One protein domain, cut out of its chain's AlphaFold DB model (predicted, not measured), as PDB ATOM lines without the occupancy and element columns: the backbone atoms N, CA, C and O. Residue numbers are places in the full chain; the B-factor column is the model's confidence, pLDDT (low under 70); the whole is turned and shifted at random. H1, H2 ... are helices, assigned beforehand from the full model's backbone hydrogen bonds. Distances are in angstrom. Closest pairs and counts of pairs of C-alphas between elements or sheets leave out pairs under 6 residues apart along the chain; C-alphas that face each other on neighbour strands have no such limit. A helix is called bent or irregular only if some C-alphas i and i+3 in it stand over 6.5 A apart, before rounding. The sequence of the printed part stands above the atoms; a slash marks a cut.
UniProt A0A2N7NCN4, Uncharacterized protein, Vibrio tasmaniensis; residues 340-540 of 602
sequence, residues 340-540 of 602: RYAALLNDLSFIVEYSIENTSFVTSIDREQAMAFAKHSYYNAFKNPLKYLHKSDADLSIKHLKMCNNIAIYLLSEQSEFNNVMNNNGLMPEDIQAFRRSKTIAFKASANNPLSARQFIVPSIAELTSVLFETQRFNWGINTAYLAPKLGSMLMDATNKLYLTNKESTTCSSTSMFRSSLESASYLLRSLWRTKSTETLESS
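What this domain is: This is residues 340 to 540 of the 602 residues of an uncharacterized protein of Vibrio tasmaniensis (UniProt A0A2N7NCN4). A compact body of helices is built round H6, which runs through the middle with H2, H3, H7 and H8 packed about it. H1 covers H2 and H3, and these three with H6 make an up-and-down bundle, each running against the one before; H5 packs on H7, and short H4 packs on residues 407 to 411 of H3. The 201 printed residues have eight named helices, H1 to H8 in chain order, and no named strand: the class is all helix. The radius of gyration of the C-alphas is 16.4 A, and the spans are 49 by 37 by 35 A.

Where its parts are: H1, residues 340 to 359, begins at C-alpha 340, (160.099, 152.916, 240.738), and is 28.0 A long. H2, residues 368 to 389, 31.0 A, is irregular, with C-alphas 381 and 384 7.1 A apart and a kink of 34 degrees near residue 382. H3 is residues 398 to 412, 21.5 A; H4 416 to 424, 12.5 A; H5 429 to 444, 22.2 A. H6, 450 to 473, 36.7 A, is neither bent nor irregular, but only just: C-alphas 470 and 473 are 6.2 A apart. H7, 480 to 503, 33.1 A, is only just irregular, with C-alphas 482 and 485 7.0 A apart. H8, 510 to 539, 43.4 A, ends at C-alpha 539, (167.012, 165.459, 264.846).

How they stand to each other: The hub, H3, touches H1, H4, H5, H6 and H7; its closest C-alphas to H6 are Asn 405 and Thr 465, 5.2 A. H6 touches H8 at a shallow tilt of 6 degrees, closest C-alphas Val 467 and Arg 526, 5.8 A. H1 and H2 form a hairpin, closest C-alphas Val 352 and Tyr 378, 5.7 A. Every O i to N i+4 pair is within hydrogen-bond range in H1, H3, H4, H5 and H8; H2 has 16 of 18, H6 15 of 20, H7 18 of 20.

The domain as a whole: The farthest C-alphas, Thr 506 and Ser 540, are 50.6 A apart. The printed part has no cut and no long link. Its mean pLDDT is 77.8, with 48 residues under 70, among them 440 to 453.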
ATOM      1  N   ARG A 340     158.779 152.555 240.179       79.19
ATOM      2  CA  ARG A 340     160.099 152.916 240.738       79.19
ATOM      3  C   ARG A 340     161.238 152.225 239.991       79.19
ATOM      4  O   ARG A 340     162.264 152.840 239.725       79.19
ATOM      5  N   TYR A 341     161.052 150.958 239.627       83.81
ATOM      6  CA  TYR A 341     162.030 150.221 238.832       83.81
ATOM      7  C   TYR A 341     162.189 150.813 237.423       83.81
ATOM      8  O   TYR A 341     163.313 150.982 236.955       83.81
ATOM      9  N   ALA A 342     161.084 151.202 236.783       83.44
ATOM     10  CA  ALA A 342     161.101 151.863 235.483       83.44
ATOM     11  C   ALA A 342     161.813 153.222 235.511       83.44
ATOM     12  O   ALA A 342     162.673 153.482 234.670       83.44
ATOM     13  N   ALA A 343     161.512 154.054 236.511       84.81
ATOM     14  CA  ALA A 343     162.183 155.335 236.707       84.81
ATOM     15  C   ALA A 343     163.696 155.153 236.925       84.81
ATOM     16  O   ALA A 343     164.493 155.799 236.250       84.81
ATOM     17  N   LEU A 344     164.092 154.194 237.774       88.06
ATOM     18  CA  LEU A 344     165.497 153.848 237.997       88.06
ATOM     19  C   LEU A 344     166.216 153.452 236.699       88.06
ATOM     20  O   LEU A 344     167.338 153.898 236.471       88.06
ATOM     21  N   LEU A 345     165.597 152.617 235.858       89.19
ATOM     22  CA  LEU A 345     166.186 152.198 234.583       89.19
ATOM     23  C   LEU A 345     166.373 153.379 233.626       89.19
ATOM     24  O   LEU A 345     167.450 153.525 233.046       89.19
ATOM     25  N   ASN A 346     165.355 154.231 233.493       88.81
ATOM     26  CA  ASN A 346     165.410 155.414 232.641       88.81
ATOM     27  C   ASN A 346     166.492 156.396 233.102       88.81
ATOM     28  O   ASN A 346     167.308 156.816 232.285       88.81
ATOM     29  N   ASP A 347     166.546 156.713 234.398       90.25
ATOM     30  CA  ASP A 347     167.544 157.637 234.945       90.25
ATOM     31  C   ASP A 347     168.960 157.092 234.793       90.25
ATOM     32  O   ASP A 347     169.862 157.824 234.389       90.25
ATOM     33  N   LEU A 348     169.153 155.798 235.074       91.62
ATOM     34  CA  LEU A 348     170.447 155.136 234.940       91.62
ATOM     35  C   LEU A 348     170.909 155.119 233.480       91.62
ATOM     36  O   LEU A 348     172.070 155.409 233.206       91.62
ATOM     37  N   SER A 349     170.007 154.827 232.541       92.38
ATOM     38  CA  SER A 349     170.336 154.854 231.117       92.38
ATOM     39  C   SER A 349     170.657 156.251 230.630       92.38
ATOM     40  O   SER A 349     171.680 156.453 229.976       92.38
ATOM     41  N   PHE A 350     169.813 157.214 230.993       92.81
ATOM     42  CA  PHE A 350     170.000 158.614 230.658       92.81
ATOM     43  C   PHE A 350     171.362 159.119 231.146       92.81
ATOM     44  O   PHE A 350     172.127 159.682 230.364       92.81
ATOM     45  N   ILE A 351     171.688 158.911 232.426       94.44
ATOM     46  CA  ILE A 351     172.897 159.498 232.998       94.44
ATOM     47  C   ILE A 351     174.168 158.800 232.515       94.44
ATOM     48  O   ILE A 351     175.171 159.474 232.327       94.44
ATOM     49  N   VAL A 352     174.140 157.489 232.236       94.50
ATOM     50  CA  VAL A 352     175.294 156.793 231.639       94.50
ATOM     51  C   VAL A 352     175.588 157.325 230.234       94.50
ATOM     52  O   VAL A 352     176.746 157.612 229.930       94.50
ATOM     53  N   GLU A 353     174.565 157.483 229.387       92.38
ATOM     54  CA  GLU A 353     174.728 158.070 228.046       92.38
ATOM     55  C   GLU A 353     175.259 159.503 228.140       92.38
ATOM     56  O   GLU A 353     176.285 159.828 227.540       92.38
ATOM     57  N   TYR A 354     174.635 160.320 228.988       94.19
ATOM     58  CA  TYR A 354     175.042 161.702 229.212       94.19
ATOM     59  C   TYR A 354     176.490 161.812 229.716       94.19
ATOM     60  O   TYR A 354     177.265 162.632 229.218       94.19
ATOM     61  N   SER A 355     176.899 160.978 230.677       94.12
ATOM     62  CA  SER A 355     178.269 160.962 231.197       94.12
ATOM     63  C   SER A 355     179.285 160.649 230.106       94.12
ATOM     64  O   SER A 355     180.322 161.302 230.036       94.12
ATOM     65  N   ILE A 356     178.992 159.693 229.224       91.00
ATOM     66  CA  ILE A 356     179.887 159.302 228.128       91.00
ATOM     67  C   ILE A 356     180.066 160.431 227.128       91.00
ATOM     68  O   ILE A 356     181.206 160.777 226.817       91.00
ATOM     69  N   GLU A 357     178.964 161.020 226.666       89.88
ATOM     70  CA  GLU A 357     178.992 162.137 225.719       89.88
ATOM     71  C   GLU A 357     179.866 163.275 226.251       89.88
ATOM     72  O   GLU A 357     180.746 163.773 225.550       89.88
ATOM     73  N   ASN A 358     179.702 163.621 227.530       89.44
ATOM     74  CA  ASN A 358     180.442 164.715 228.150       89.44
ATOM     75  C   ASN A 358     181.876 164.324 228.560       89.44
ATOM     76  O   ASN A 358     182.727 165.194 228.723       89.44
ATOM     77  N   THR A 359     182.200 163.033 228.703       87.56
ATOM     78  CA  THR A 359     183.577 162.599 229.030       87.56
ATOM     79  C   THR A 359     184.570 162.992 227.938       87.56
ATOM     80  O   THR A 359     185.745 163.222 228.233       87.56
ATOM     81  N   SER A 360     184.089 163.131 226.700       82.06
ATOM     82  CA  SER A 360     184.870 163.604 225.553       82.06
ATOM     83  C   SER A 360     185.581 164.944 225.800       82.06
ATOM     84  O   SER A 360     186.654 165.169 225.245       82.06
ATOM     85  N   PHE A 361     185.061 165.789 226.703       82.12
ATOM     86  CA  PHE A 361     185.693 167.048 227.120       82.12
ATOM     87  C   PHE A 361     186.981 166.873 227.946       82.12
ATOM     88  O   PHE A 361     187.711 167.842 228.158       82.12
ATOM     89  N   VAL A 362     187.255 165.664 228.442       80.12
ATOM     90  CA  VAL A 362     188.433 165.339 229.269       80.12
ATOM     91  C   VAL A 362     189.301 164.288 228.588       80.12
ATOM     92  O   VAL A 362     190.527 164.368 228.625       80.12
ATOM     93  N   THR A 363     188.687 163.274 227.976       81.06
ATOM     94  CA  THR A 363     189.405 162.219 227.262       81.06
ATOM     95  C   THR A 363     188.536 161.613 226.168       81.06
ATOM     96  O   THR A 363     187.334 161.433 226.346       81.06
ATOM     97  N   SER A 364     189.141 161.269 225.030       80.50
ATOM     98  CA  SER A 364     188.410 160.677 223.910       80.50
ATOM     99  C   SER A 364     188.041 159.209 224.183       80.50
ATOM    100  O   SER A 364     188.812 158.476 224.809       80.50
ATOM    101  N   ILE A 365     186.871 158.762 223.716       80.19
ATOM    102  CA  ILE A 365     186.350 157.391 223.879       80.19
ATOM    103  C   ILE A 365     186.008 156.836 222.491       80.19
ATOM    104  O   ILE A 365     184.848 156.663 222.130       80.19
ATOM    105  N   ASP A 366     187.040 156.578 221.689       74.19
ATOM    106  CA  ASP A 366     186.858 156.368 220.240       74.19
ATOM    107  C   ASP A 366     186.764 154.887 219.836       74.19
ATOM    108  O   ASP A 366     186.370 154.560 218.722       74.19
ATOM    109  N   ARG A 367     187.159 153.967 220.727       78.25
ATOM    110  CA  ARG A 367     187.160 152.515 220.465       78.25
ATOM    111  C   ARG A 367     185.974 151.841 221.139       78.25
ATOM    112  O   ARG A 367     185.673 152.152 222.290       78.25
ATOM    113  N   GLU A 368     185.397 150.833 220.492       77.69
ATOM    114  CA  GLU A 368     184.279 150.043 221.034       77.69
ATOM    115  C   GLU A 368     184.581 149.472 222.434       77.69
ATOM    116  O   GLU A 368     183.776 149.603 223.351       77.69
ATOM    117  N   GLN A 369     185.789 148.939 222.645       77.00
ATOM    118  CA  GLN A 369     186.243 148.455 223.956       77.00
ATOM    119  C   GLN A 369     186.283 149.564 225.021       77.00
ATOM    120  O   GLN A 369     185.907 149.338 226.171       77.00
ATOM    121  N   ALA A 370     186.722 150.770 224.646       79.00
ATOM    122  CA  ALA A 370     186.770 151.918 225.551       79.00
ATOM    123  C   ALA A 370     185.357 152.418 225.887       79.00
ATOM    124  O   ALA A 370     185.095 152.794 227.028       79.00
ATOM    125  N   MET A 371     184.440 152.361 224.919       85.75
ATOM    126  CA  MET A 371     183.026 152.670 225.109       85.75
ATOM    127  C   MET A 371     182.358 151.671 226.060       85.75
ATOM    128  O   MET A 371     181.684 152.072 227.008       85.75
ATOM    129  N   ALA A 372     182.592 150.371 225.859       84.62
ATOM    130  CA  ALA A 372     182.087 149.318 226.734       84.62
ATOM    131  C   ALA A 372     182.632 149.464 228.168       84.62
ATOM    132  O   ALA A 372     181.871 149.371 229.132       84.62
ATOM    133  N   PHE A 373     183.927 149.773 228.314       84.50
ATOM    134  CA  PHE A 373     184.543 150.100 229.604       84.50
ATOM    135  C   PHE A 373     183.866 151.292 230.276       84.50
ATOM    136  O   PHE A 373     183.473 151.189 231.435       84.50
ATOM    137  N   ALA A 374     183.685 152.400 229.553       88.38
ATOM    138  CA  ALA A 374     183.072 153.595 230.114       88.38
ATOM    139  C   ALA A 374     181.620 153.358 230.545       88.38
ATOM    140  O   ALA A 374     181.264 153.703 231.672       88.38
ATOM    141  N   LYS A 375     180.812 152.687 229.711       90.69
ATOM    142  CA  LYS A 375     179.440 152.284 230.067       90.69
ATOM    143  C   LYS A 375     179.413 151.451 231.335       90.69
ATOM    144  O   LYS A 375     178.623 151.736 232.230       90.69
ATOM    145  N   HIS A 376     180.299 150.464 231.445       89.12
ATOM    146  CA  HIS A 376     180.382 149.630 232.637       89.12
ATOM    147  C   HIS A 376     180.809 150.423 233.883       89.12
ATOM    148  O   HIS A 376     180.182 150.284 234.933       89.12
ATOM    149  N   SER A 377     181.839 151.265 233.778       89.56
ATOM    150  CA  SER A 377     182.316 152.097 234.888       89.56
ATOM    151  C   SER A 377     181.232 153.039 235.406       89.56
ATOM    152  O   SER A 377     180.970 153.047 236.608       89.56
ATOM    153  N   TYR A 378     180.552 153.769 234.517       94.19
ATOM    154  CA  TYR A 378     179.452 154.655 234.904       94.19
ATOM    155  C   TYR A 378     178.273 153.880 235.490       94.19
ATOM    156  O   TYR A 378     177.798 154.207 236.576       94.19
ATOM    157  N   TYR A 379     177.846 152.796 234.836       93.06
ATOM    158  CA  TYR A 379     176.751 151.960 235.326       93.06
ATOM    159  C   TYR A 379     177.005 151.447 236.750       93.06
ATOM    160  O   TYR A 379     176.136 151.555 237.617       93.06
ATOM    161  N   ASN A 380     178.200 150.918 237.024       90.31
ATOM    162  CA  ASN A 380     178.524 150.380 238.344       90.31
ATOM    163  C   ASN A 380     178.598 151.447 239.432       90.31
ATOM    164  O   ASN A 380     178.129 151.188 240.543       90.31
ATOM    165  N   ALA A 381     179.146 152.623 239.121       92.38
ATOM    166  CA  ALA A 381     179.203 153.725 240.073       92.38
ATOM    167  C   ALA A 381     177.796 154.255 240.398       92.38
ATOM    168  O   ALA A 381     177.501 154.558 241.553       92.38
ATOM    169  N   PHE A 382     176.899 154.320 239.406       93.44
ATOM    170  CA  PHE A 382     175.585 154.963 239.535       93.44
ATOM    171  C   PHE A 382     174.471 154.046 240.042       93.44
ATOM    172  O   PHE A 382     173.569 154.522 240.735       93.44
ATOM    173  N   LYS A 383     174.525 152.737 239.755       90.81
ATOM    174  CA  LYS A 383     173.412 151.813 240.045       90.81
ATOM    175  C   LYS A 383     172.962 151.834 241.506       90.81
ATOM    176  O   LYS A 383     171.770 151.906 241.782       90.81
ATOM    177  N   ASN A 384     173.901 151.799 242.452       87.62
ATOM    178  CA  ASN A 384     173.592 151.731 243.881       87.62
ATOM    179  C   ASN A 384     173.150 153.081 244.482       87.62
ATOM    180  O   ASN A 384     172.167 153.072 245.224       87.62
ATOM    181  N   PRO A 385     173.814 154.223 244.200       87.50
ATOM    182  CA  PRO A 385     173.297 155.542 244.567       87.50
ATOM    183  C   PRO A 385     171.877 155.790 244.060       87.50
ATOM    184  O   PRO A 385     170.992 156.097 244.850       87.50
ATOM    185  N   LEU A 386     171.621 155.573 242.765       88.38
ATOM    186  CA  LEU A 386     170.303 155.827 242.182       88.38
ATOM    187  C   LEU A 386     169.245 154.878 242.746       88.38
ATOM    188  O   LEU A 386     168.159 155.316 243.116       88.38
ATOM    189  N   LYS A 387     169.577 153.589 242.904       85.44
ATOM    190  CA  LYS A 387     168.692 152.618 243.566       85.44
ATOM    191  C   LYS A 387     168.343 153.047 244.991       85.44
ATOM    192  O   LYS A 387     167.232 152.787 245.441       85.44
ATOM    193  N   TYR A 388     169.277 153.667 245.709       80.31
ATOM    194  CA  TYR A 388     169.033 154.188 247.050       80.31
ATOM    195  C   TYR A 388     168.147 155.445 247.028       80.31
ATOM    196  O   TYR A 388     167.154 155.482 247.750       80.31
ATOM    197  N   LEU A 389     168.431 156.417 246.157       79.31
ATOM    198  CA  LEU A 389     167.649 157.656 246.030       79.31
ATOM    199  C   LEU A 389     166.180 157.389 245.666       79.31
ATOM    200  O   LEU A 389     165.280 157.921 246.319       79.31
ATOM    201  N   HIS A 390     165.938 156.477 244.717       79.00
ATOM    202  CA  HIS A 390     164.595 156.013 244.331       79.00
ATOM    203  C   HIS A 390     163.862 155.248 245.442       79.00
ATOM    204  O   HIS A 390     162.636 155.135 245.421       79.00
ATOM    205  N   LYS A 391     164.591 154.698 246.423       73.69
ATOM    206  CA  LYS A 391     163.996 154.071 247.613       73.69
ATOM    207  C   LYS A 391     163.646 155.081 248.702       73.69
ATOM    208  O   LYS A 391     162.744 154.803 249.483       73.69
ATOM    209  N   SER A 392     164.359 156.202 248.773       67.81
ATOM    210  CA  SER A 392     164.200 157.207 249.825       67.81
ATOM    211  C   SER A 392     163.168 158.299 249.515       67.81
ATOM    212  O   SER A 392     163.164 159.307 250.211       67.81
ATOM    213  N   ASP A 393     162.345 158.130 248.470       61.38
ATOM    214  CA  ASP A 393     161.368 159.126 247.987       61.38
ATOM    215  C   ASP A 393     161.975 160.528 247.751       61.38
ATOM    216  O   ASP A 393     161.297 161.548 247.856       61.38
ATOM    217  N   ALA A 394     163.270 160.588 247.423       64.44
ATOM    218  CA  ALA A 394     163.938 161.837 247.083       64.44
ATOM    219  C   ALA A 394     163.492 162.297 245.687       64.44
ATOM    220  O   ALA A 394     163.463 161.490 244.756       64.44
ATOM    221  N   ASP A 395     163.188 163.590 245.523       63.59
ATOM    222  CA  ASP A 395     162.896 164.155 244.202       63.59
ATOM    223  C   ASP A 395     164.183 164.185 243.365       63.59
ATOM    224  O   ASP A 395     165.098 164.987 243.599       63.59
ATOM    225  N   LEU A 396     164.286 163.254 242.417       71.88
ATOM    226  CA  LEU A 396     165.441 163.101 241.548       71.88
ATOM    227  C   LEU A 396     165.161 163.750 240.193       71.88
ATOM    228  O   LEU A 396     164.624 163.133 239.277       71.88
ATOM    229  N   SER A 397     165.564 165.011 240.044       78.88
ATOM    230  CA  SER A 397     165.452 165.689 238.752       78.88
ATOM    231  C   SER A 397     166.625 165.346 237.826       78.88
ATOM    232  O   SER A 397     167.792 165.367 238.226       78.88
ATOM    233  N   ILE A 398     166.336 165.165 236.533       82.81
ATOM    234  CA  ILE A 398     167.356 165.043 235.472       82.81
ATOM    235  C   ILE A 398     168.344 166.225 235.499       82.81
ATOM    236  O   ILE A 398     169.527 166.061 235.198       82.81
ATOM    237  N   LYS A 399     167.881 167.425 235.880       81.75
ATOM    238  CA  LYS A 399     168.731 168.619 236.012       81.75
ATOM    239  C   LYS A 399     169.833 168.415 237.052       81.75
ATOM    240  O   LYS A 399     170.979 168.761 236.779       81.75
ATOM    241  N   HIS A 400     169.501 167.825 238.200       82.31
ATOM    242  CA  HIS A 400     170.484 167.521 239.235       82.31
ATOM    243  C   HIS A 400     171.498 166.475 238.753       82.31
ATOM    244  O   HIS A 400     172.699 166.700 238.871       82.31
ATOM    245  N   LEU A 401     171.034 165.394 238.111       87.44
ATOM    246  CA  LEU A 401     171.921 164.364 237.553       87.44
ATOM    247  C   LEU A 401     172.952 164.962 236.580       87.44
ATOM    248  O   LEU A 401     174.153 164.712 236.707       87.44
ATOM    249  N   LYS A 402     172.491 165.812 235.650       89.81
ATOM    250  CA  LYS A 402     173.357 166.534 234.706       89.81
ATOM    251  C   LYS A 402     174.352 167.443 235.422       89.81
ATOM    252  O   LYS A 402     175.527 167.451 235.067       89.81
ATOM    253  N   MET A 403     173.891 168.195 236.422       85.50
ATOM    254  CA  MET A 403     174.728 169.109 237.197       85.50
ATOM    255  C   MET A 403     175.864 168.360 237.906       85.50
ATOM    256  O   MET A 403     177.019 168.747 237.748       85.50
ATOM    257  N   CYS A 404     175.567 167.268 238.619       88.31
ATOM    258  CA  CYS A 404     176.581 166.446 239.286       88.31
ATOM    259  C   CYS A 404     177.646 165.942 238.308       88.31
ATOM    260  O   CYS A 404     178.841 166.082 238.571       88.31
ATOM    261  N   ASN A 405     177.218 165.411 237.160       91.62
ATOM    262  CA  ASN A 405     178.137 164.919 236.139       91.62
ATOM    263  C   ASN A 405     179.000 166.043 235.543       91.62
ATOM    264  O   ASN A 405     180.213 165.892 235.418       91.62
ATOM    265  N   ASN A 406     178.397 167.186 235.209       89.06
ATOM    266  CA  ASN A 406     179.124 168.324 234.645       89.06
ATOM    267  C   ASN A 406     180.181 168.845 235.617       89.06
ATOM    268  O   ASN A 406     181.314 169.071 235.209       89.06
ATOM    269  N   ILE A 407     179.845 168.979 236.904       85.44
ATOM    270  CA  ILE A 407     180.808 169.427 237.912       85.44
ATOM    271  C   ILE A 407     181.984 168.446 238.017       85.44
ATOM    272  O   ILE A 407     183.137 168.879 238.016       85.44
ATOM    273  N   ALA A 408     181.724 167.134 238.050       89.50
ATOM    274  CA  ALA A 408     182.788 166.130 238.092       89.50
ATOM    275  C   ALA A 408     183.722 166.221 236.869       89.50
ATOM    276  O   ALA A 408     184.945 166.156 237.007       89.50
ATOM    277  N   ILE A 409     183.152 166.426 235.680       88.69
ATOM    278  CA  ILE A 409     183.894 166.601 234.426       88.69
ATOM    279  C   ILE A 409     184.723 167.885 234.446       88.69
ATOM    280  O   ILE A 409     185.901 167.853 234.098       88.69
ATOM    281  N   TYR A 410     184.147 169.002 234.885       87.50
ATOM    282  CA  TYR A 410     184.822 170.300 234.910       87.50
ATOM    283  C   TYR A 410     185.990 170.322 235.898       87.50
ATOM    284  O   TYR A 410     187.060 170.829 235.562       87.50
ATOM    285  N   LEU A 411     185.828 169.700 237.070       82.62
ATOM    286  CA  LEU A 411     186.910 169.551 238.045       82.62
ATOM    287  C   LEU A 411     188.085 168.742 237.473       82.62
ATOM    288  O   LEU A 411     189.249 169.089 237.694       82.62
ATOM    289  N   LEU A 412     187.788 167.676 236.721       82.75
ATOM    290  CA  LEU A 412     188.792 166.779 236.140       82.75
ATOM    291  C   LEU A 412     189.395 167.280 234.820       82.75
ATOM    292  O   LEU A 412     190.497 166.835 234.475       82.75
ATOM    293  N   SER A 413     188.718 168.190 234.120       80.75
ATOM    294  CA  SER A 413     189.214 168.868 232.921       80.75
ATOM    295  C   SER A 413     190.266 169.921 233.265       80.75
ATOM    296  O   SER A 413     190.299 170.429 234.380       80.75
ATOM    297  N   GLU A 414     191.122 170.264 232.304       74.12
ATOM    298  CA  GLU A 414     192.125 171.334 232.419       74.12
ATOM    299  C   GLU A 414     191.761 172.579 231.593       74.12
ATOM    300  O   GLU A 414     192.500 173.561 231.610       74.12
ATOM    301  N   GLN A 415     190.610 172.574 230.911       80.00
ATOM    302  CA  GLN A 415     190.153 173.702 230.095       80.00
ATOM    303  C   GLN A 415     189.811 174.928 230.957       80.00
ATOM    304  O   GLN A 415     189.161 174.826 232.002       80.00
ATOM    305  N   SER A 416     190.240 176.105 230.501       75.12
ATOM    306  CA  SER A 416     190.107 177.367 231.240       75.12
ATOM    307  C   SER A 416     188.657 177.854 231.348       75.12
ATOM    308  O   SER A 416     188.242 178.419 232.356       75.12
ATOM    309  N   GLU A 417     187.853 177.556 230.338       79.81
ATOM    310  CA  GLU A 417     186.449 177.918 230.212       79.81
ATOM    311  C   GLU A 417     185.616 177.238 231.299       79.81
ATOM    312  O   GLU A 417     184.738 177.859 231.897       79.81
ATOM    313  N   PHE A 418     185.942 175.988 231.632       81.81
ATOM    314  CA  PHE A 418     185.285 175.271 232.721       81.81
ATOM    315  C   PHE A 418     185.647 175.833 234.091       81.81
ATOM    316  O   PHE A 418     184.790 175.842 234.972       81.81
ATOM    317  N   ASN A 419     186.855 176.378 234.268       75.94
ATOM    318  CA  ASN A 419     187.188 177.114 235.488       75.94
ATOM    319  C   ASN A 419     186.316 178.356 235.625       75.94
ATOM    320  O   ASN A 419     185.776 178.595 236.697       75.94
ATOM    321  N   ASN A 420     186.117 179.105 234.542       78.38
ATOM    322  CA  ASN A 420     185.253 180.284 234.569       78.38
ATOM    323  C   ASN A 420     183.805 179.905 234.903       78.38
ATOM    324  O   ASN A 420     183.181 180.554 235.736       78.38
ATOM    325  N   VAL A 421     183.283 178.820 234.318       76.75
ATOM    326  CA  VAL A 421     181.945 178.304 234.650       76.75
ATOM    327  C   VAL A 421     181.863 177.889 236.121       76.75
ATOM    328  O   VAL A 421     180.912 178.266 236.798       76.75
ATOM    329  N   MET A 422     182.845 177.154 236.639       74.25
ATOM    330  CA  MET A 422     182.889 176.754 238.049       74.25
ATOM    331  C   MET A 422     182.963 177.970 238.983       74.25
ATOM    332  O   MET A 422     182.161 178.075 239.910       74.25
ATOM    333  N   ASN A 423     183.838 178.933 238.693       73.50
ATOM    334  CA  ASN A 423     183.996 180.156 239.479       73.50
ATOM    335  C   ASN A 423     182.711 180.993 239.495       73.50
ATOM    336  O   ASN A 423     182.268 181.436 240.552       73.50
ATOM    337  N   ASN A 424     182.048 181.134 238.344       69.12
ATOM    338  CA  ASN A 424     180.766 181.835 238.233       69.12
ATOM    339  C   ASN A 424     179.633 181.136 239.004       69.12
ATOM    340  O   ASN A 424     178.663 181.782 239.389       69.12
ATOM    341  N   ASN A 425     179.753 179.826 239.243       64.56
ATOM    342  CA  ASN A 425     178.832 179.051 240.078       64.56
ATOM    343  C   ASN A 425     179.273 178.982 241.553       64.56
ATOM    344  O   ASN A 425     178.673 178.243 242.334       64.56
ATOM    345  N   GLY A 426     180.286 179.769 241.940       60.50
ATOM    346  CA  GLY A 426     180.708 179.956 243.323       60.50
ATOM    347  C   GLY A 426     181.863 179.068 243.793       60.50
ATOM    348  O   GLY A 426     182.156 179.052 244.986       60.50
ATOM    349  N   LEU A 427     182.532 178.327 242.905       68.12
ATOM    350  CA  LEU A 427     183.726 177.561 243.279       68.12
ATOM    351  C   LEU A 427     184.947 178.485 243.376       68.12
ATOM    352  O   LEU A 427     185.189 179.289 242.481       68.12
ATOM    353  N   MET A 428     185.749 178.341 244.432       72.12
ATOM    354  CA  MET A 428     186.972 179.132 244.585       72.12
ATOM    355  C   MET A 428     188.121 178.535 243.748       72.12
ATOM    356  O   MET A 428     188.301 177.310 243.741       72.12
ATOM    357  N   PRO A 429     188.931 179.359 243.051       78.06
ATOM    358  CA  PRO A 429     190.071 178.884 242.264       78.06
ATOM    359  C   PRO A 429     191.059 178.019 243.057       78.06
ATOM    360  O   PRO A 429     191.624 177.065 242.518       78.06
ATOM    361  N   GLU A 430     191.260 178.330 244.336       78.44
ATOM    362  CA  GLU A 430     192.162 177.620 245.243       78.44
ATOM    363  C   GLU A 430     191.708 176.176 245.471       78.44
ATOM    364  O   GLU A 430     192.533 175.261 245.436       78.44
ATOM    365  N   ASP A 431     190.400 175.953 245.619       71.62
ATOM    366  CA  ASP A 431     189.820 174.622 245.814       71.62
ATOM    367  C   ASP A 431     189.941 173.764 244.543       71.62
ATOM    368  O   ASP A 431     190.237 172.568 244.607       71.62
ATOM    369  N   ILE A 432     189.783 174.378 243.363       74.12
ATOM    370  CA  ILE A 432     190.002 173.710 242.069       74.12
ATOM    371  C   ILE A 432     191.477 173.302 241.931       74.12
ATOM    372  O   ILE A 432     191.789 172.193 241.485       74.12
ATOM    373  N   GLN A 433     192.406 174.177 242.329       77.62
ATOM    374  CA  GLN A 433     193.833 173.862 242.321       77.62
ATOM    375  C   GLN A 433     194.190 172.760 243.322       77.62
ATOM    376  O   GLN A 433     194.970 171.870 242.975       77.62
ATOM    377  N   ALA A 434     193.625 172.792 244.532       72.50
ATOM    378  CA  ALA A 434     193.821 171.759 245.546       72.50
ATOM    379  C   ALA A 434     193.383 170.386 245.015       72.50
ATOM    380  O   ALA A 434     194.199 169.462 244.977       72.50
ATOM    381  N   PHE A 435     192.170 170.292 244.460       78.00
ATOM    382  CA  PHE A 435     191.673 169.075 243.818       78.00
ATOM    383  C   PHE A 435     192.634 168.547 242.742       78.00
ATOM    384  O   PHE A 435     192.991 167.366 242.722       78.00
ATOM    385  N   ARG A 436     193.094 169.420 241.835       75.00
ATOM    386  CA  ARG A 436     193.982 169.022 240.731       75.00
ATOM    387  C   ARG A 436     195.361 168.570 241.212       75.00
ATOM    388  O   ARG A 436     195.946 167.668 240.602       75.00
ATOM    389  N   ARG A 437     195.878 169.140 242.306       76.00
ATOM    390  CA  ARG A 437     197.108 168.660 242.962       76.00
ATOM    391  C   ARG A 437     196.912 167.243 243.500       76.00
ATOM    392  O   ARG A 437     197.710 166.369 243.158       76.00
ATOM    393  N   SER A 438     195.823 166.990 244.223       69.69
ATOM    394  CA  SER A 438     195.474 165.659 244.737       69.69
ATOM    395  C   SER A 438     195.292 164.634 243.614       69.69
ATOM    396  O   SER A 438     195.869 163.544 243.668       69.69
ATOM    397  N   LYS A 439     194.597 165.005 242.530       72.31
ATOM    398  CA  LYS A 439     194.504 164.207 241.293       72.31
ATOM    399  C   LYS A 439     195.899 163.880 240.750       72.31
ATOM    400  O   LYS A 439     196.207 162.730 240.460       72.31
ATOM    401  N   THR A 440     196.772 164.874 240.622       68.62
ATOM    402  CA  THR A 440     198.089 164.693 239.994       68.62
ATOM    403  C   THR A 440     198.976 163.706 240.756       68.62
ATOM    404  O   THR A 440     199.683 162.928 240.119       68.62
ATOM    405  N   ILE A 441     198.912 163.676 242.090       66.38
ATOM    406  CA  ILE A 441     199.638 162.694 242.915       66.38
ATOM    407  C   ILE A 441     199.191 161.261 242.575       66.38
ATOM    408  O   ILE A 441     200.031 160.394 242.320       66.38
ATOM    409  N   ALA A 442     197.880 161.035 242.474       57.06
ATOM    410  CA  ALA A 442     197.292 159.731 242.159       57.06
ATOM    411  C   ALA A 442     197.703 159.212 240.777       57.06
ATOM    412  O   ALA A 442     198.055 158.043 240.591       57.06
ATOM    413  N   PHE A 443     197.667 160.114 239.797       61.25
ATOM    414  CA  PHE A 443     197.891 159.804 238.392       61.25
ATOM    415  C   PHE A 443     199.380 159.653 238.048       61.25
ATOM    416  O   PHE A 443     199.747 158.711 237.341       61.25
ATOM    417  N   LYS A 444     200.260 160.520 238.580       55.44
ATOM    418  CA  LYS A 444     201.718 160.441 238.349       55.44
ATOM    419  C   LYS A 444     202.333 159.149 238.879       55.44
ATOM    420  O   LYS A 444     203.336 158.692 238.347       55.44
ATOM    421  N   ALA A 445     201.722 158.527 239.885       51.47
ATOM    422  CA  ALA A 445     202.186 157.255 240.413       51.47
ATOM    423  C   ALA A 445     201.953 156.059 239.457       51.47
ATOM    424  O   ALA A 445     202.489 154.982 239.730       51.47
ATOM    425  N   SER A 446     201.150 156.207 238.386       52.62
ATOM    426  CA  SER A 446     200.557 155.045 237.696       52.62
ATOM    427  C   SER A 446     200.347 155.152 236.175       52.62
ATOM    428  O   SER A 446     200.060 154.129 235.554       52.62
ATOM    429  N   ALA A 447     200.443 156.333 235.555       50.84
ATOM    430  CA  ALA A 447     200.077 156.520 234.148       50.84
ATOM    431  C   ALA A 447     201.302 156.625 233.219       50.84
ATOM    432  O   ALA A 447     201.840 157.707 233.015       50.84
ATOM    433  N   ASN A 448     201.693 155.504 232.600       52.12
ATOM    434  CA  ASN A 448     202.767 155.476 231.594       52.12
ATOM    435  C   ASN A 448     202.250 155.598 230.142       52.12
ATOM    436  O   ASN A 448     203.058 155.677 229.221       52.12
ATOM    437  N   ASN A 449     200.926 155.584 229.902       54.91
ATOM    438  CA  ASN A 449     200.344 155.723 228.558       54.91
ATOM    439  C   ASN A 449     198.883 156.267 228.555       54.91
ATOM    440  O   ASN A 449     198.222 156.280 229.600       54.91
ATOM    441  N   PRO A 450     198.342 156.688 227.388       51.09
ATOM    442  CA  PRO A 450     196.984 157.247 227.262       51.09
ATOM    443  C   PRO A 450     195.835 156.285 227.611       51.09
ATOM    444  O   PRO A 450     194.769 156.720 228.047       51.09
ATOM    445  N   LEU A 451     196.029 154.974 227.432       56.34
ATOM    446  CA  LEU A 451     195.022 153.963 227.768       56.34
ATOM    447  C   LEU A 451     194.920 153.793 229.290       56.34
ATOM    448  O   LEU A 451     193.815 153.749 229.824       56.34
ATOM    449  N   SER A 452     196.056 153.826 229.989       63.28
ATOM    450  CA  SER A 452     196.122 153.923 231.444       63.28
ATOM    451  C   SER A 452     195.434 155.197 231.926       63.28
ATOM    452  O   SER A 452     194.584 155.110 232.799       63.28
ATOM    453  N   ALA A 453     195.683 156.360 231.309       65.56
ATOM    454  CA  ALA A 453     195.039 157.620 231.704       65.56
ATOM    455  C   ALA A 453     193.498 157.537 231.697       65.56
ATOM    456  O   ALA A 453     192.860 157.937 232.672       65.56
ATOM    457  N   ARG A 454     192.888 156.933 230.668       72.25
ATOM    458  CA  ARG A 454     191.427 156.697 230.616       72.25
ATOM    459  C   ARG A 454     190.926 155.820 231.761       72.25
ATOM    460  O   ARG A 454     189.853 156.074 232.304       72.25
ATOM    461  N   GLN A 455     191.708 154.814 232.147       74.12
ATOM    462  CA  GLN A 455     191.372 153.900 233.240       74.12
ATOM    463  C   GLN A 455     191.426 154.548 234.628       74.12
ATOM    464  O   GLN A 455     190.922 153.961 235.582       74.12
ATOM    465  N   PHE A 456     191.984 155.753 234.736       78.62
ATOM    466  CA  PHE A 456     191.908 156.583 235.935       78.62
ATOM    467  C   PHE A 456     190.831 157.670 235.794       78.62
ATOM    468  O   PHE A 456     190.039 157.858 236.716       78.62
ATOM    469  N   ILE A 457     190.751 158.351 234.639       83.50
ATOM    470  CA  ILE A 457     189.806 159.459 234.395       83.50
ATOM    471  C   ILE A 457     188.360 158.985 234.508       83.50
ATOM    472  O   ILE A 457     187.601 159.549 235.291       83.50
ATOM    473  N   VAL A 458     187.978 157.949 233.756       88.81
ATOM    474  CA  VAL A 458     186.577 157.517 233.672       88.81
ATOM    475  C   VAL A 458     186.051 157.053 235.036       88.81
ATOM    476  O   VAL A 458     185.014 157.564 235.459       88.81
ATOM    477  N   PRO A 459     186.754 156.183 235.794       89.00
ATOM    478  CA  PRO A 459     186.329 155.854 237.153       89.00
ATOM    479  C   PRO A 459     186.300 157.060 238.096       89.00
ATOM    480  O   PRO A 459     185.404 157.138 238.926       89.00
ATOM    481  N   SER A 460     187.220 158.023 237.953       89.06
ATOM    482  CA  SER A 460     187.222 159.241 238.782       89.06
ATOM    483  C   SER A 460     185.995 160.116 238.527       89.06
ATOM    484  O   SER A 460     185.381 160.575 239.487       89.06
ATOM    485  N   ILE A 461     185.599 160.308 237.261       92.06
ATOM    486  CA  ILE A 461     184.357 161.023 236.917       92.06
ATOM    487  C   ILE A 461     183.159 160.260 237.488       92.06
ATOM    488  O   ILE A 461     182.295 160.861 238.125       92.06
ATOM    489  N   ALA A 462     183.118 158.941 237.283       94.12
ATOM    490  CA  ALA A 462     182.012 158.092 237.709       94.12
ATOM    491  C   ALA A 462     181.817 158.121 239.234       94.12
ATOM    492  O   ALA A 462     180.714 158.381 239.711       94.12
ATOM    493  N   GLU A 463     182.880 157.918 240.012       93.88
ATOM    494  CA  GLU A 463     182.797 157.883 241.474       93.88
ATOM    495  C   GLU A 463     182.593 159.268 242.096       93.88
ATOM    496  O   GLU A 463     181.844 159.396 243.061       93.88
ATOM    497  N   LEU A 464     183.167 160.330 241.525       92.50
ATOM    498  CA  LEU A 464     182.867 161.687 241.987       92.50
ATOM    499  C   LEU A 464     181.405 162.053 241.712       92.50
ATOM    500  O   LEU A 464     180.716 162.565 242.590       92.50
ATOM    501  N   THR A 465     180.897 161.735 240.522       93.38
ATOM    502  CA  THR A 465     179.483 161.951 240.183       93.38
ATOM    503  C   THR A 465     178.569 161.156 241.123       93.38
ATOM    504  O   THR A 465     177.566 161.689 241.599       93.38
ATOM    505  N   SER A 466     178.943 159.914 241.463       92.81
ATOM    506  CA  SER A 466     178.194 159.069 242.401       92.81
ATOM    507  C   SER A 466     178.152 159.659 243.818       92.81
ATOM    508  O   SER A 466     177.102 159.618 244.461       92.81
ATOM    509  N   VAL A 467     179.255 160.254 244.291       90.81
ATOM    510  CA  VAL A 467     179.318 161.004 245.558       90.81
ATOM    511  C   VAL A 467     178.385 162.210 245.528       90.81
ATOM    512  O   VAL A 467     177.638 162.433 246.481       90.81
ATOM    513  N   LEU A 468     178.382 162.967 244.431       87.81
ATOM    514  CA  LEU A 468     177.561 164.170 244.309       87.81
ATOM    515  C   LEU A 468     176.057 163.861 244.300       87.81
ATOM    516  O   LEU A 468     175.298 164.646 244.862       87.81
ATOM    517  N   PHE A 469     175.621 162.713 243.772       86.44
ATOM    518  CA  PHE A 469     174.213 162.294 243.859       86.44
ATOM    519  C   PHE A 469     173.707 162.194 245.305       86.44
ATOM    520  O   PHE A 469     172.555 162.528 245.579       86.44
ATOM    521  N   GLU A 470     174.551 161.779 246.255       80.00
ATOM    522  CA  GLU A 470     174.154 161.664 247.667       80.00
ATOM    523  C   GLU A 470     173.903 163.024 248.330       80.00
ATOM    524  O   GLU A 470     173.228 163.101 249.360       80.00
ATOM    525  N   THR A 471     174.386 164.114 247.722       76.12
ATOM    526  CA  THR A 471     174.097 165.472 248.197       76.12
ATOM    527  C   THR A 471     172.637 165.869 247.955       76.12
ATOM    528  O   THR A 471     172.119 166.695 248.698       76.12
ATOM    529  N   GLN A 472     171.921 165.215 247.024       70.94
ATOM    530  CA  GLN A 472     170.516 165.516 246.700       70.94
ATOM    531  C   GLN A 472     169.547 165.296 247.865       70.94
ATOM    532  O   GLN A 472     168.523 165.974 247.949       70.94
ATOM    533  N   ARG A 473     169.854 164.377 248.795       60.97
ATOM    534  CA  ARG A 473     169.031 164.172 250.007       60.97
ATOM    535  C   ARG A 473     168.964 165.425 250.880       60.97
ATOM    536  O   ARG A 473     168.108 165.520 251.754       60.97
ATOM    537  N   PHE A 474     169.871 166.365 250.641       58.25
ATOM    538  CA  PHE A 474     170.046 167.577 251.400       58.25
ATOM    539  C   PHE A 474     169.995 168.791 250.491       58.25
ATOM    540  O   PHE A 474     171.010 169.281 250.009       58.25
ATOM    541  N   ASN A 475     168.805 169.369 250.359       49.47
ATOM    542  CA  ASN A 475     168.685 170.749 249.917       49.47
ATOM    543  C   ASN A 475     168.788 171.671 251.140       49.47
ATOM    544  O   ASN A 475     167.858 172.399 251.473       49.47
ATOM    545  N   TRP A 476     169.933 171.641 251.835       49.97
ATOM    546  CA  TRP A 476     170.261 172.542 252.953       49.97
ATOM    547  C   TRP A 476     170.211 174.049 252.573       49.97
ATOM    548  O   TRP A 476     170.598 174.910 253.359       49.97
ATOM    549  N   GLY A 477     169.798 174.390 251.347       47.44
ATOM    550  CA  GLY A 477     170.133 175.643 250.673       47.44
ATOM    551  C   GLY A 477     171.597 175.704 250.242       47.44
ATOM    552  O   GLY A 477     172.037 176.724 249.724       47.44
ATOM    553  N   ILE A 478     172.361 174.628 250.453       53.44
ATOM    554  CA  ILE A 478     173.766 174.551 250.073       53.44
ATOM    555  C   ILE A 478     173.829 174.153 248.604       53.44
ATOM    556  O   ILE A 478     173.457 173.043 248.231       53.44
ATOM    557  N   ASN A 479     174.306 175.071 247.767       61.69
ATOM    558  CA  ASN A 479     174.521 174.802 246.355       61.69
ATOM    559  C   ASN A 479     175.570 173.682 246.205       61.69
ATOM    560  O   ASN A 479     176.695 173.810 246.692       61.69
ATOM    561  N   THR A 480     175.206 172.591 245.523       65.88
ATOM    562  CA  THR A 480     176.084 171.446 245.220       65.88
ATOM    563  C   THR A 480     177.414 171.882 244.598       65.88
ATOM    564  O   THR A 480     178.434 171.230 244.818       65.88
ATOM    565  N   ALA A 481     177.426 173.012 243.884       62.97
ATOM    566  CA  ALA A 481     178.629 173.635 243.348       62.97
ATOM    567  C   ALA A 481     179.680 173.930 244.443       62.97
ATOM    568  O   ALA A 481     180.840 173.569 244.274       62.97
ATOM    569  N   TYR A 482     179.285 174.469 245.605       64.06
ATOM    570  CA  TYR A 482     180.207 174.766 246.714       64.06
ATOM    571  C   TYR A 482     180.788 173.510 247.376       64.06
ATOM    572  O   TYR A 482     181.908 173.524 247.886       64.06
ATOM    573  N   LEU A 483     180.031 172.410 247.391       70.81
ATOM    574  CA  LEU A 483     180.452 171.158 248.028       70.81
ATOM    575  C   LEU A 483     181.436 170.372 247.167       70.81
ATOM    576  O   LEU A 483     182.318 169.687 247.686       70.81
ATOM    577  N   ALA A 484     181.271 170.445 245.851       75.38
ATOM    578  CA  ALA A 484     181.892 169.497 244.950       75.38
ATOM    579  C   ALA A 484     183.431 169.508 244.933       75.38
ATOM    580  O   ALA A 484     183.996 168.415 244.947       75.38
ATOM    581  N   PRO A 485     184.143 170.654 244.970       72.44
ATOM    582  CA  PRO A 485     185.607 170.652 245.036       72.44
ATOM    583  C   PRO A 485     186.142 170.029 246.320       72.44
ATOM    584  O   PRO A 485     187.141 169.313 246.290       72.44
ATOM    585  N   LYS A 486     185.465 170.271 247.450       76.69
ATOM    586  CA  LYS A 486     185.871 169.750 248.759       76.69
ATOM    587  C   LYS A 486     185.633 168.254 248.836       76.69
ATOM    588  O   LYS A 486     186.566 167.521 249.139       76.69
ATOM    589  N   LEU A 487     184.436 167.797 248.461       82.25
ATOM    590  CA  LEU A 487     184.124 166.368 248.358       82.25
ATOM    591  C   LEU A 487     185.036 165.665 247.342       82.25
ATOM    592  O   LEU A 487     185.502 164.556 247.595       82.25
ATOM    593  N   GLY A 488     185.342 166.324 246.222       82.69
ATOM    594  CA  GLY A 488     186.291 165.837 245.227       82.69
ATOM    595  C   GLY A 488     187.710 165.713 245.775       82.69
ATOM    596  O   GLY A 488     188.351 164.687 245.565       82.69
ATOM    597  N   SER A 489     188.195 166.725 246.498       80.94
ATOM    598  CA  SER A 489     189.536 166.723 247.101       80.94
ATOM    599  C   SER A 489     189.640 165.646 248.173       80.94
ATOM    600  O   SER A 489     190.530 164.806 248.094       80.94
ATOM    601  N   MET A 490     188.656 165.573 249.075       86.44
ATOM    602  CA  MET A 490     188.528 164.510 250.076       86.44
ATOM    603  C   MET A 490     188.592 163.122 249.438       86.44
ATOM    604  O   MET A 490     189.354 162.267 249.887       86.44
ATOM    605  N   LEU A 491     187.811 162.897 248.375       89.62
ATOM    606  CA  LEU A 491     187.774 161.619 247.672       89.62
ATOM    607  C   LEU A 491     189.144 161.270 247.078       89.62
ATOM    608  O   LEU A 491     189.603 160.136 247.227       89.62
ATOM    609  N   MET A 492     189.806 162.223 246.419       87.00
ATOM    610  CA  MET A 492     191.121 161.997 245.810       87.00
ATOM    611  C   MET A 492     192.216 161.789 246.862       87.00
ATOM    612  O   MET A 492     193.037 160.887 246.706       87.00
ATOM    613  N   ASP A 493     192.211 162.552 247.954       84.88
ATOM    614  CA  ASP A 493     193.173 162.419 249.054       84.88
ATOM    615  C   ASP A 493     193.036 161.071 249.766       84.88
ATOM    616  O   ASP A 493     194.029 160.366 249.972       84.88
ATOM    617  N   ALA A 494     191.805 160.653 250.063       88.62
ATOM    618  CA  ALA A 494     191.526 159.335 250.625       88.62
ATOM    619  C   ALA A 494     191.947 158.208 249.672       88.62
ATOM    620  O   ALA A 494     192.587 157.240 250.087       88.62
ATOM    621  N   THR A 495     191.647 158.360 248.379       88.56
ATOM    622  CA  THR A 495     192.069 157.410 247.341       88.56
ATOM    623  C   THR A 495     193.588 157.283 247.303       88.56
ATOM    624  O   THR A 495     194.104 156.167 247.289       88.56
ATOM    625  N   ASN A 496     194.312 158.405 247.342       82.31
ATOM    626  CA  ASN A 496     195.772 158.436 247.378       82.31
ATOM    627  C   ASN A 496     196.329 157.726 248.605       82.31
ATOM    628  O   ASN A 496     197.229 156.897 248.477       82.31
ATOM    629  N   LYS A 497     195.781 158.020 249.787       85.44
ATOM    630  CA  LYS A 497     196.219 157.410 251.044       85.44
ATOM    631  C   LYS A 497     196.063 155.889 251.018       85.44
ATOM    632  O   LYS A 497     197.020 155.171 251.323       85.44
ATOM    633  N   LEU A 498     194.895 155.399 250.593       85.00
ATOM    634  CA  LEU A 498     194.614 153.966 250.460       85.00
ATOM    635  C   LEU A 498     195.499 153.310 249.398       85.00
ATOM    636  O   LEU A 498     196.072 152.247 249.641       85.00
ATOM    637  N   TYR A 499     195.642 153.953 248.240       82.50
ATOM    638  CA  TYR A 499     196.439 153.443 247.135       82.50
ATOM    639  C   TYR A 499     197.916 153.316 247.518       82.50
ATOM    640  O   TYR A 499     198.476 152.228 247.408       82.50
ATOM    641  N   LEU A 500     198.536 154.398 248.005       77.62
ATOM    642  CA  LEU A 500     199.958 154.427 248.362       77.62
ATOM    643  C   LEU A 500     200.278 153.423 249.467       77.62
ATOM    644  O   LEU A 500     201.250 152.685 249.347       77.62
ATOM    645  N   THR A 501     199.412 153.322 250.478       75.56
ATOM    646  CA  THR A 501     199.592 152.361 251.571       75.56
ATOM    647  C   THR A 501     199.612 150.910 251.092       75.56
ATOM    648  O   THR A 501     200.330 150.080 251.642       75.56
ATOM    649  N   ASN A 502     198.815 150.580 250.078       72.44
ATOM    650  CA  ASN A 502     198.664 149.202 249.620       72.44
ATOM    651  C   ASN A 502     199.521 148.876 248.381       72.44
ATOM    652  O   ASN A 502     199.551 147.720 247.952       72.44
ATOM    653  N   LYS A 503     200.223 149.864 247.804       69.81
ATOM    654  CA  LYS A 503     201.040 149.718 246.587       69.81
ATOM    655  C   LYS A 503     202.357 148.962 246.815       69.81
ATOM    656  O   LYS A 503     202.876 148.400 245.857       69.81
ATOM    657  N   GLU A 504     202.881 148.907 248.041       55.72
ATOM    658  CA  GLU A 504     204.254 148.454 248.363       55.72
ATOM    659  C   GLU A 504     204.583 146.958 248.116       55.72
ATOM    660  O   GLU A 504     205.585 146.458 248.609       55.72
ATOM    661  N   SER A 505     203.818 146.213 247.313       49.91
ATOM    662  CA  SER A 505     204.160 144.830 246.935       49.91
ATOM    663  C   SER A 505     204.263 144.681 245.416       49.91
ATOM    664  O   SER A 505     203.304 144.956 244.691       49.91
ATOM    665  N   THR A 506     205.428 144.217 244.968       43.75
ATOM    666  CA  THR A 506     206.009 144.103 243.612       43.75
ATOM    667  C   THR A 506     205.172 143.426 242.513       43.75
ATOM    668  O   THR A 506     205.638 143.308 241.384       43.75
ATOM    669  N   THR A 507     203.932 143.014 242.780       48.12
ATOM    670  CA  THR A 507     203.105 142.186 241.881       48.12
ATOM    671  C   THR A 507     201.735 142.781 241.538       48.12
ATOM    672  O   THR A 507     200.929 142.129 240.875       48.12
ATOM    673  N   CYS A 508     201.424 144.010 241.967       52.47
ATOM    674  CA  CYS A 508     200.075 144.556 241.810       52.47
ATOM    675  C   CYS A 508     199.876 145.438 240.564       52.47
ATOM    676  O   CYS A 508     200.651 146.360 240.318       52.47
ATOM    677  N   SER A 509     198.774 145.233 239.827       61.84
ATOM    678  CA  SER A 509     198.351 146.153 238.761       61.84
ATOM    679  C   SER A 509     197.969 147.518 239.353       61.84
ATOM    680  O   SER A 509     197.030 147.637 240.149       61.84
ATOM    681  N   SER A 510     198.712 148.562 238.967       67.62
ATOM    682  CA  SER A 510     198.546 149.934 239.469       67.62
ATOM    683  C   SER A 510     197.127 150.467 239.241       67.62
ATOM    684  O   SER A 510     196.556 151.107 240.124       67.62
ATOM    685  N   THR A 511     196.519 150.129 238.103       74.88
ATOM    686  CA  THR A 511     195.158 150.540 237.744       74.88
ATOM    687  C   THR A 511     194.092 149.862 238.605       74.88
ATOM    688  O   THR A 511     193.177 150.534 239.084       74.88
ATOM    689  N   SER A 512     194.173 148.542 238.831       75.38
ATOM    690  CA  SER A 512     193.149 147.838 239.622       75.38
ATOM    691  C   SER A 512     193.161 148.284 241.082       75.38
ATOM    692  O   SER A 512     192.105 148.439 241.685       75.38
ATOM    693  N   MET A 513     194.351 148.536 241.639       78.06
ATOM    694  CA  MET A 513     194.489 149.040 243.007       78.06
ATOM    695  C   MET A 513     193.919 150.431 243.176       78.06
ATOM    696  O   MET A 513     193.209 150.680 244.148       78.06
ATOM    697  N   PHE A 514     194.213 151.332 242.239       80.88
ATOM    698  CA  PHE A 514     193.647 152.670 242.278       80.88
ATOM    699  C   PHE A 514     192.124 152.616 242.216       80.88
ATOM    700  O   PHE A 514     191.468 153.230 243.049       80.88
ATOM    701  N   ARG A 515     191.559 151.829 241.290       82.88
ATOM    702  CA  ARG A 515     190.104 151.682 241.168       82.88
ATOM    703  C   ARG A 515     189.471 151.170 242.456       82.88
ATOM    704  O   ARG A 515     188.541 151.795 242.939       82.88
ATOM    705  N   SER A 516     190.006 150.110 243.060       83.50
ATOM    706  CA  SER A 516     189.463 149.606 244.329       83.50
ATOM    707  C   SER A 516     189.653 150.577 245.497       83.50
ATOM    708  O   SER A 516     188.802 150.635 246.384       83.50
ATOM    709  N   SER A 517     190.731 151.368 245.494       87.31
ATOM    710  CA  SER A 517     190.948 152.437 246.480       87.31
ATOM    711  C   SER A 517     189.916 153.554 246.316       87.31
ATOM    712  O   SER A 517     189.319 153.978 247.301       87.31
ATOM    713  N   LEU A 518     189.653 153.972 245.077       90.38
ATOM    714  CA  LEU A 518     188.671 154.994 244.728       90.38
ATOM    715  C   LEU A 518     187.241 154.539 245.039       90.38
ATOM    716  O   LEU A 518     186.487 155.273 245.669       90.38
ATOM    717  N   GLU A 519     186.880 153.317 244.646       90.88
ATOM    718  CA  GLU A 519     185.575 152.708 244.930       90.88
ATOM    719  C   GLU A 519     185.342 152.603 246.448       90.88
ATOM    720  O   GLU A 519     184.256 152.923 246.934       90.88
ATOM    721  N   SER A 520     186.371 152.227 247.221       90.38
ATOM    722  CA  SER A 520     186.282 152.141 248.688       90.38
ATOM    723  C   SER A 520     186.183 153.517 249.346       90.38
ATOM    724  O   SER A 520     185.330 153.718 250.210       90.38
ATOM    725  N   ALA A 521     186.993 154.483 248.905       92.38
ATOM    726  CA  ALA A 521     186.948 155.864 249.378       92.38
ATOM    727  C   ALA A 521     185.587 156.521 249.086       92.38
ATOM    728  O   ALA A 521     185.001 157.138 249.978       92.38
ATOM    729  N   SER A 522     185.058 156.333 247.873       93.94
ATOM    730  CA  SER A 522     183.724 156.781 247.454       93.94
ATOM    731  C   SER A 522     182.633 156.132 248.295       93.94
ATOM    732  O   SER A 522     181.743 156.820 248.792       93.94
ATOM    733  N   TYR A 523     182.704 154.814 248.504       91.50
ATOM    734  CA  TYR A 523     181.729 154.106 249.323       91.50
ATOM    735  C   TYR A 523     181.704 154.626 250.762       91.50
ATOM    736  O   TYR A 523     180.622 154.917 251.269       91.50
ATOM    737  N   LEU A 524     182.868 154.780 251.404       90.81
ATOM    738  CA  LEU A 524     182.971 155.324 252.761       90.81
ATOM    739  C   LEU A 524     182.364 156.722 252.847       90.81
ATOM    740  O   LEU A 524     181.573 156.988 253.751       90.81
ATOM    741  N   LEU A 525     182.692 157.589 251.886       91.44
ATOM    742  CA  LEU A 525     182.192 158.959 251.843       91.44
ATOM    743  C   LEU A 525     180.667 158.954 251.722       91.44
ATOM    744  O   LEU A 525     179.984 159.550 252.549       91.44
ATOM    745  N   ARG A 526     180.122 158.215 250.749       90.00
ATOM    746  CA  ARG A 526     178.673 158.102 250.531       90.00
ATOM    747  C   ARG A 526     177.957 157.480 251.723       90.00
ATOM    748  O   ARG A 526     176.901 157.965 252.112       90.00
ATOM    749  N   SER A 527     178.510 156.427 252.319       87.06
ATOM    750  CA  SER A 527     177.918 155.757 253.479       87.06
ATOM    751  C   SER A 527     177.893 156.672 254.699       87.06
ATOM    752  O   SER A 527     176.842 156.836 255.309       87.06
ATOM    753  N   LEU A 528     179.022 157.308 255.027       86.50
ATOM    754  CA  LEU A 528     179.099 158.264 256.130       86.50
ATOM    755  C   LEU A 528     178.154 159.439 255.891       86.50
ATOM    756  O   LEU A 528     177.423 159.828 256.800       86.50
ATOM    757  N   TRP A 529     178.129 159.962 254.657       83.56
ATOM    758  CA  TRP A 529     177.225 161.038 254.275       83.56
ATOM    759  C   TRP A 529     175.791 160.604 254.535       83.56
ATOM    760  O   TRP A 529     175.112 161.254 255.312       83.56
ATOM    761  N   ARG A 530     175.356 159.446 254.018       80.19
ATOM    762  CA  ARG A 530     174.013 158.892 254.255       80.19
ATOM    763  C   ARG A 530     173.669 158.744 255.735       80.19
ATOM    764  O   ARG A 530     172.556 159.111 256.117       80.19
ATOM    765  N   THR A 531     174.579 158.240 256.563       78.56
ATOM    766  CA  THR A 531     174.345 158.095 258.007       78.56
ATOM    767  C   THR A 531     174.117 159.454 258.657       78.56
ATOM    768  O   THR A 531     173.049 159.686 259.219       78.56
ATOM    769  N   LYS A 532     175.041 160.405 258.463       76.56
ATOM    770  CA  LYS A 532     174.908 161.774 258.989       76.56
ATOM    771  C   LYS A 532     173.664 162.477 258.485       76.56
ATOM    772  O   LYS A 532     172.983 163.167 259.239       76.56
ATOM    773  N   SER A 533     173.360 162.266 257.213       71.56
ATOM    774  CA  SER A 533     172.179 162.782 256.544       71.56
ATOM    775  C   SER A 533     170.901 162.284 257.249       71.56
ATOM    776  O   SER A 533     169.979 163.048 257.500       71.56
ATOM    777  N   THR A 534     170.862 161.019 257.667       69.81
ATOM    778  CA  THR A 534     169.677 160.420 258.299       69.81
ATOM    779  C   THR A 534     169.542 160.867 259.758       69.81
ATOM    780  O   THR A 534     168.494 161.389 260.128       69.81
ATOM    781  N   GLU A 535     170.628 160.805 260.537       68.12
ATOM    782  CA  GLU A 535     170.679 161.296 261.929       68.12
ATOM    783  C   GLU A 535     170.269 162.778 262.034       68.12
ATOM    784  O   GLU A 535     169.565 163.196 262.955       68.12
ATOM    785  N   THR A 536     170.702 163.595 261.068       62.94
ATOM    786  CA  THR A 536     170.389 165.030 261.045       62.94
ATOM    787  C   THR A 536     168.932 165.290 260.666       62.94
ATOM    788  O   THR A 536     168.312 166.174 261.249       62.94
ATOM    789  N   LEU A 537     168.355 164.536 259.717       59.81
ATOM    790  CA  LEU A 537     166.932 164.662 259.368       59.81
ATOM    791  C   LEU A 537     166.039 164.333 260.568       59.81
ATOM    792  O   LEU A 537     165.125 165.099 260.866       59.81
ATOM    793  N   GLU A 538     166.341 163.245 261.277       53.56
ATOM    794  CA  GLU A 538     165.589 162.786 262.453       53.56
ATOM    795  C   GLU A 538     165.664 163.769 263.630       53.56
ATOM    796  O   GLU A 538     164.691 163.937 264.363       53.56
ATOM    797  N   SER A 539     166.797 164.459 263.790       48.91
ATOM    798  CA  SER A 539     167.012 165.459 264.846       48.91
ATOM    799  C   SER A 539     166.619 166.887 264.447       48.91
ATOM    800  O   SER A 539     166.584 167.785 265.295       48.91
ATOM    801  N   SER A 540     166.302 167.128 263.172       48.19
ATOM    802  CA  SER A 540     165.921 168.454 262.702       48.19
ATOM    803  C   SER A 540     164.454 168.781 262.973       48.19
ATOM    804  O   SER A 540     163.539 168.254 262.343       48.19
TER     805      SER A 540